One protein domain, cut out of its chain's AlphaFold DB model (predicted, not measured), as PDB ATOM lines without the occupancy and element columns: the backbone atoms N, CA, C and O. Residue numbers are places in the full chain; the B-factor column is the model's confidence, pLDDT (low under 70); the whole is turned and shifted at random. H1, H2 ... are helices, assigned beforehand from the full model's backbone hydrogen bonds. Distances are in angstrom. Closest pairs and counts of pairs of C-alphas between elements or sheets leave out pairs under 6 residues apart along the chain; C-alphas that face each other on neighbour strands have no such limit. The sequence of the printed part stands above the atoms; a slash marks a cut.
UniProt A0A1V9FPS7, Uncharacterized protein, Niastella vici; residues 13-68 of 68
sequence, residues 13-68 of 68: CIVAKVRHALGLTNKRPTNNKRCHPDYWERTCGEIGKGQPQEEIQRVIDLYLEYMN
ATOM      1  N   CYS A  13     213.823 133.525 162.467       92.06
ATOM      2  CA  CYS A  13     213.189 132.613 163.418       92.06
ATOM      3  C   CYS A  13     211.696 132.894 163.609       92.06
ATOM      4  O   CYS A  13     210.939 131.954 163.835       92.06
ATOM      5  N   ILE A  14     211.267 134.153 163.488       93.50
ATOM      6  CA  ILE A  14     209.849 134.520 163.570       93.50
ATOM      7  C   ILE A  14     209.159 134.196 162.247       93.50
ATOM      8  O   ILE A  14     208.109 133.565 162.250       93.50
ATOM      9  N   VAL A  15     209.807 134.485 161.116       93.81
ATOM     10  CA  VAL A  15     209.315 134.098 159.785       93.81
ATOM     11  C   VAL A  15     209.074 132.590 159.686       93.81
ATOM     12  O   VAL A  15     208.035 132.166 159.188       93.81
ATOM     13  N   ALA A  16     210.003 131.764 160.175       93.75
ATOM     14  CA  ALA A  16     209.835 130.312 160.172       93.75
ATOM     15  C   ALA A  16     208.618 129.858 160.996       93.75
ATOM     16  O   ALA A  16     207.924 128.928 160.593       93.75
ATOM     17  N   LYS A  17     208.333 130.530 162.119       93.56
ATOM     18  CA  LYS A  17     207.150 130.251 162.942       93.56
ATOM     19  C   LYS A  17     205.863 130.629 162.245       93.56
ATOM     20  O   LYS A  17     204.966 129.804 162.187       93.56
ATOM     21  N   VAL A  18     205.802 131.833 161.687       94.56
ATOM     22  CA  VAL A  18     204.618 132.312 160.972       94.56
ATOM     23  C   VAL A  18     204.323 131.422 159.765       94.56
ATOM     24  O   VAL A  18     203.190 131.000 159.584       94.56
ATOM     25  N   ARG A  19     205.346 131.027 158.993       94.62
ATOM     26  CA  ARG A  19     205.181 130.066 157.888       94.62
ATOM     27  C   ARG A  19     204.620 128.726 158.348       94.62
ATOM     28  O   ARG A  19     203.827 128.133 157.632       94.62
ATOM     29  N   HIS A  20     205.058 128.235 159.502       94.75
ATOM     30  CA  HIS A  20     204.542 126.986 160.045       94.75
ATOM     31  C   HIS A  20     203.105 127.142 160.559       94.75
ATOM     32  O   HIS A  20     202.270 126.293 160.274       94.75
ATOM     33  N   ALA A  21     202.811 128.239 161.260       93.75
ATOM     34  CA  ALA A  21     201.488 128.531 161.801       93.75
ATOM     35  C   ALA A  21     200.434 128.737 160.699       93.75
ATOM     36  O   ALA A  21     199.325 128.243 160.831       93.75
ATOM     37  N   LEU A  22     200.810 129.378 159.588       94.50
ATOM     38  CA  LEU A  22     199.975 129.535 158.389       94.50
ATOM     39  C   LEU A  22     199.939 128.279 157.494       94.50
ATOM     40  O   LEU A  22     199.439 128.339 156.377       94.50
ATOM     41  N   GLY A  23     200.553 127.163 157.901       93.81
ATOM     42  CA  GLY A  23     200.576 125.931 157.099       93.81
ATOM     43  C   GLY A  23     201.398 126.006 155.802       93.81
ATOM     44  O   GLY A  23     201.406 125.062 155.020       93.81
ATOM     45  N   LEU A  24     202.155 127.085 155.577       91.88
ATOM     46  CA  LEU A  24     203.012 127.271 154.398       91.88
ATOM     47  C   LEU A  24     204.251 126.365 154.414       91.88
ATOM     48  O   LEU A  24     204.968 126.249 153.418       91.88
ATOM     49  N   THR A  25     204.566 125.758 155.560       93.00
ATOM     50  CA  THR A  25     205.628 124.761 155.661       93.00
ATOM     51  C   THR A  25     205.331 123.694 156.706       93.00
ATOM     52  O   THR A  25     204.943 123.979 157.840       93.00
ATOM     53  N   ASN A  26     205.646 122.449 156.350       90.75
ATOM     54  CA  ASN A  26     205.601 121.309 157.267       90.75
ATOM     55  C   ASN A  26     206.796 121.285 158.232       90.75
ATOM     56  O   ASN A  26     206.820 120.511 159.188       90.75
ATOM     57  N   LYS A  27     207.815 122.125 157.999       90.56
ATOM     58  CA  LYS A  27     208.989 122.187 158.865       90.56
ATOM     59  C   LYS A  27     208.644 122.929 160.152       90.56
ATOM     60  O   LYS A  27     208.544 124.155 160.164       90.56
ATOM     61  N   ARG A  28     208.548 122.180 161.250       88.00
ATOM     62  CA  ARG A  28     208.342 122.754 162.578       88.00
ATOM     63  C   ARG A  28     209.543 123.633 162.980       88.00
ATOM     64  O   ARG A  28     210.689 123.181 162.884       88.00
ATOM     65  N   PRO A  29     209.321 124.874 163.441       88.81
ATOM     66  CA  PRO A  29     210.377 125.710 163.995       88.81
ATOM     67  C   PRO A  29     210.895 125.097 165.303       88.81
ATOM     68  O   PRO A  29     210.119 124.679 166.157       88.81
ATOM     69  N   THR A  30     212.214 125.071 165.479       87.56
ATOM     70  CA  THR A  30     212.874 124.533 166.687       87.56
ATOM     71  C   THR A  30     213.095 125.584 167.775       87.56
ATOM     72  O   THR A  30     213.502 125.263 168.886       87.56
ATOM     73  N   ASN A  31     212.860 126.858 167.460       81.25
ATOM     74  CA  ASN A  31     213.128 127.969 168.362       81.25
ATOM     75  C   ASN A  31     211.878 128.340 169.176       81.25
ATOM     76  O   ASN A  31     210.824 128.605 168.603       81.25
ATOM     77  N   ASN A  32     212.022 128.496 170.493       80.06
ATOM     78  CA  ASN A  32     210.949 128.909 171.405       80.06
ATOM     79  C   ASN A  32     210.922 130.421 171.703       80.06
ATOM     80  O   ASN A  32     210.087 130.879 172.474       80.06
ATOM     81  N   LYS A  33     211.778 131.224 171.058       80.94
ATOM     82  CA  LYS A  33     211.872 132.680 171.249       80.94
ATOM     83  C   LYS A  33     210.524 133.362 171.025       80.94
ATOM     84  O   LYS A  33     210.013 133.352 169.903       80.94
ATOM     85  N   ARG A  34     209.975 133.962 172.077       85.88
ATOM     86  CA  ARG A  34     208.803 134.837 171.990       85.88
ATOM     87  C   ARG A  34     209.184 136.124 171.252       85.88
ATOM     88  O   ARG A  34     210.316 136.602 171.364       85.88
ATOM     89  N   CYS A  35     208.255 136.670 170.484       90.06
ATOM     90  CA  CYS A  35     208.329 138.027 169.958       90.06
ATOM     91  C   CYS A  35     207.158 138.863 170.470       90.06
ATOM     92  O   CYS A  35     206.134 138.324 170.889       90.06
ATOM     93  N   HIS A  36     207.339 140.179 170.419       92.38
ATOM     94  CA  HIS A  36     206.288 141.134 170.741       92.38
ATOM     95  C   HIS A  36     205.056 140.906 169.841       92.38
ATOM     96  O   HIS A  36     205.261 140.654 168.647       92.38
ATOM     97  N   PRO A  37     203.825 141.015 170.372       92.88
ATOM     98  CA  PRO A  37     202.579 140.912 169.610       92.88
ATOM     99  C   PRO A  37     202.578 141.691 168.289       92.88
ATOM    100  O   PRO A  37     202.464 141.087 167.229       92.88
ATOM    101  N   ASP A  38     202.876 142.991 168.319       92.19
ATOM    102  CA  ASP A  38     202.891 143.840 167.114       92.19
ATOM    103  C   ASP A  38     203.889 143.349 166.050       92.19
ATOM    104  O   ASP A  38     203.696 143.490 164.841       92.19
ATOM    105  N   TYR A  39     205.007 142.761 166.495       93.25
ATOM    106  CA  TYR A  39     205.996 142.199 165.582       93.25
ATOM    107  C   TYR A  39     205.477 140.920 164.920       93.25
ATOM    108  O   TYR A  39     205.748 140.694 163.736       93.25
ATOM    109  N   TRP A  40     204.754 140.091 165.677       94.25
ATOM    110  CA  TRP A  40     204.095 138.893 165.170       94.25
ATOM    111  C   TRP A  40     203.041 139.260 164.131       94.25
ATOM    112  O   TRP A  40     203.138 138.799 162.998       94.25
ATOM    113  N   GLU A  41     202.126 140.163 164.480       94.31
ATOM    114  CA  GLU A  41     201.034 140.614 163.619       94.31
ATOM    115  C   GLU A  41     201.542 141.144 162.276       94.31
ATOM    116  O   GLU A  41     201.155 140.641 161.220       94.31
ATOM    117  N   ARG A  42     202.512 142.068 162.298       93.88
ATOM    118  CA  ARG A  42     203.142 142.563 161.065       93.88
ATOM    119  C   ARG A  42     203.771 141.432 160.248       93.88
ATOM    120  O   ARG A  42     203.677 141.432 159.025       93.88
ATOM    121  N   THR A  43     204.433 140.476 160.901       94.81
ATOM    122  CA  THR A  43     205.056 139.345 160.193       94.81
ATOM    123  C   THR A  43     203.996 138.447 159.552       94.81
ATOM    124  O   THR A  43     204.194 138.004 158.423       94.81
ATOM    125  N   CYS A  44     202.873 138.203 160.230       95.12
ATOM    126  CA  CYS A  44     201.726 137.476 159.687       95.12
ATOM    127  C   CYS A  44     201.127 138.191 158.477       95.12
ATOM    128  O   CYS A  44     200.919 137.544 157.456       95.12
ATOM    129  N   GLY A  45     200.952 139.513 158.542       93.88
ATOM    130  CA  GLY A  45     200.477 140.305 157.406       93.88
ATOM    131  C   GLY A  45     201.406 140.233 156.191       93.88
ATOM    132  O   GLY A  45     200.940 140.091 155.067       93.88
ATOM    133  N   GLU A  46     202.725 140.266 156.400       94.12
ATOM    134  CA  GLU A  46     203.708 140.192 155.310       94.12
ATOM    135  C   GLU A  46     203.842 138.788 154.705       94.12
ATOM    136  O   GLU A  46     203.890 138.632 153.485       94.12
ATOM    137  N   ILE A  47     203.908 137.751 155.543       94.38
ATOM    138  CA  ILE A  47     204.068 136.360 155.092       94.38
ATOM    139  C   ILE A  47     202.761 135.794 154.541       94.38
ATOM    140  O   ILE A  47     202.788 135.000 153.604       94.38
ATOM    141  N   GLY A  48     201.634 136.194 155.120       93.88
ATOM    142  CA  GLY A  48     200.301 135.763 154.731       93.88
ATOM    143  C   GLY A  48     199.765 136.457 153.484       93.88
ATOM    144  O   GLY A  48     198.628 136.192 153.115       93.88
ATOM    145  N   LYS A  49     200.532 137.322 152.801       91.44
ATOM    146  CA  LYS A  49     200.089 137.944 151.540       91.44
ATOM    147  C   LYS A  49     199.642 136.864 150.546       91.44
ATOM    148  O   LYS A  49     200.445 136.042 150.110       91.44
ATOM    149  N   GLY A  50     198.356 136.879 150.196       90.19
ATOM    150  CA  GLY A  50     197.725 135.886 149.317       90.19
ATOM    151  C   GLY A  50     197.037 134.717 150.032       90.19
ATOM    152  O   GLY A  50     196.467 133.865 149.358       90.19
ATOM    153  N   GLN A  51     197.065 134.667 151.366       93.00
ATOM    154  CA  GLN A  51     196.225 133.784 152.177       93.00
ATOM    155  C   GLN A  51     194.882 134.459 152.504       93.00
ATOM    156  O   GLN A  51     194.800 135.692 152.494       93.00
ATOM    157  N   PRO A  52     193.830 133.683 152.820       95.25
ATOM    158  CA  PRO A  52     192.591 134.223 153.368       95.25
ATOM    159  C   PRO A  52     192.842 135.034 154.646       95.25
ATOM    160  O   PRO A  52     193.594 134.612 155.526       95.25
ATOM    161  N   GLN A  53     192.184 136.189 154.769       94.31
ATOM    162  CA  GLN A  53     192.356 137.081 155.923       94.31
ATOM    163  C   GLN A  53     191.969 136.403 157.248       94.31
ATOM    164  O   GLN A  53     192.588 136.658 158.276       94.31
ATOM    165  N   GLU A  54     190.979 135.511 157.214       95.31
ATOM    166  CA  GLU A  54     190.537 134.707 158.358       95.31
ATOM    167  C   GLU A  54     191.640 133.792 158.911       95.31
ATOM    168  O   GLU A  54     191.813 133.708 160.125       95.31
ATOM    169  N   GLU A  55     192.448 133.176 158.043       94.69
ATOM    170  CA  GLU A  55     193.572 132.327 158.454       94.69
ATOM    171  C   GLU A  55     194.694 133.162 159.075       94.69
ATOM    172  O   GLU A  55     195.278 132.785 160.094       94.69
ATOM    173  N   ILE A  56     194.962 134.343 158.507       95.81
ATOM    174  CA  ILE A  56     195.932 135.286 159.073       95.81
ATOM    175  C   ILE A  56     195.490 135.726 160.471       95.81
ATOM    176  O   ILE A  56     196.290 135.665 161.408       95.81
ATOM    177  N   GLN A  57     194.225 136.128 160.619       96.19
ATOM    178  CA  GLN A  57     193.682 136.590 161.894       96.19
ATOM    179  C   GLN A  57     193.688 135.476 162.942       96.19
ATOM    180  O   GLN A  57     194.177 135.680 164.048       96.19
ATOM    181  N   ARG A  58     193.274 134.261 162.568       96.25
ATOM    182  CA  ARG A  58     193.322 133.087 163.447       96.25
ATOM    183  C   ARG A  58     194.727 132.836 163.998       96.25
ATOM    184  O   ARG A  58     194.885 132.542 165.180       96.25
ATOM    185  N   VAL A  59     195.760 132.943 163.162       95.62
ATOM    186  CA  VAL A  59     197.159 132.762 163.590       95.62
ATOM    187  C   VAL A  59     197.637 133.891 164.511       95.62
ATOM    188  O   VAL A  59     198.484 133.658 165.381       95.62
ATOM    189  N   ILE A  60     197.129 135.109 164.335       95.81
ATOM    190  CA  ILE A  60     197.406 136.231 165.239       95.81
ATOM    191  C   ILE A  60     196.759 135.967 166.601       95.81
ATOM    192  O   ILE A  60     197.468 135.964 167.606       95.81
ATOM    193  N   ASP A  61     195.466 135.652 166.622       95.44
ATOM    194  CA  ASP A  61     194.690 135.455 167.850       95.44
ATOM    195  C   ASP A  61     195.249 134.300 168.691       95.44
ATOM    196  O   ASP A  61     195.536 134.477 169.873       95.44
ATOM    197  N   LEU A  62     195.547 133.153 168.064       94.12
ATOM    198  CA  LEU A  62     196.168 132.007 168.743       94.12
ATOM    199  C   LEU A  62     197.513 132.359 169.397       94.12
ATOM    200  O   LEU A  62     197.872 131.811 170.441       94.12
ATOM    201  N   TYR A  63     198.291 133.252 168.783       93.00
ATOM    202  CA  TYR A  63     199.559 133.691 169.357       93.00
ATOM    203  C   TYR A  63     199.355 134.651 170.534       93.00
ATOM    204  O   TYR A  63     200.104 134.571 171.508       93.00
ATOM    205  N   LEU A  64     198.353 135.532 170.466       90.12
ATOM    206  CA  LEU A  64     197.987 136.430 171.564       90.12
ATOM    207  C   LEU A  64     197.473 135.646 172.777       90.12
ATOM    208  O   LEU A  64     197.894 135.925 173.898       90.12
ATOM    209  N   GLU A  65     196.643 134.627 172.555       91.31
ATOM    210  CA  GLU A  65     196.170 133.720 173.606       91.31
ATOM    211  C   GLU A  65     197.322 132.975 174.291       91.31
ATOM    212  O   GLU A  65     197.349 132.890 175.510       91.31
ATOM    213  N   TYR A  66     198.312 132.494 173.533       86.31
ATOM    214  CA  TYR A  66     199.500 131.826 174.087       86.31
ATOM    215  C   TYR A  66     200.412 132.755 174.916       86.31
ATOM    216  O   TYR A  66     201.255 132.288 175.691       86.31
ATOM    217  N   MET A  67     200.327 134.067 174.693       81.56
ATOM    218  CA  MET A  67     201.168 135.061 175.363       81.56
ATOM    219  C   MET A  67     200.572 135.574 176.680       81.56
ATOM    220  O   MET A  67     201.347 136.088 177.493       81.56
ATOM    221  N   ASN A  68     199.256 135.432 176.870       75.12
ATOM    222  CA  ASN A  68     198.558 135.656 178.140       75.12
ATOM    223  C   ASN A  68     198.741 134.465 179.093       75.12
ATOM    224  O   ASN A  68     198.770 134.718 180.317       75.12
TER     225      ASN A  68
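This is residues 13 to 68 of the 68 residues of an uncharacterized protein of Niastella vici (UniProt A0A1V9FPS7). The longest helix, H3, pairs with H2 in a helical hairpin, and the short helix H1 crosses over one side of this hairpin, packed mainly on H2. A long loop, residues 22 to 36, swings round the side of H1 away from the hairpin and leads back to the beginning of H2. The printed part has 56 residues with three named helices, H1, H2 and H3 in chain order, and no named strand; its class is all helix. It is compact, with a radius of gyration of the C-alphas of 10.3 A, and rounded, with spans of 26 by 24 by 15 A.

Find C-alpha 53 at (192.356, 137.081, 155.923); from there H3, residues 53 to 67, runs 21.4 A to C-alpha 67 at (201.168, 135.061, 175.363). Look before it for H2, residues 37 to 47, which covers 15.3 A. Then go to Cys 13, with its C-alpha at (213.189, 132.613, 163.418), where H1, residues 13 to 21, begins its 12.5 A.

H3 and H2 touch, and their closest C-alphas, those of Ile 60 and Glu 41, are 5.9 A apart. They run opposite ways at a shallow tilt of 28 degrees, a helical hairpin. Next look at Val 18 and Cys 44, the closest C-alphas of H1 and H2, 6.1 A apart; these helices touch. They run the same way at a steep tilt of 68 degrees, only just short of about perpendicular. H1 and H3 are close but not clearly touching, with the C-alphas of Ala 21 and Val 59 closest at 6.3 A. In H1, H2 and H3 every O i to N i+4 pair is within hydrogen-bond range.

The C-alphas of Gly 50 and Asn 68, the two farthest apart, are 28.8 A from each other. The printed part has no cut and ends at residue 68, the chain's last. The link from H1 to H2 is long, with 15 residues, and that from H2 to H3 is tight, with 5. The mean pLDDT of the printed part is 91.8, and no printed residue is under 70.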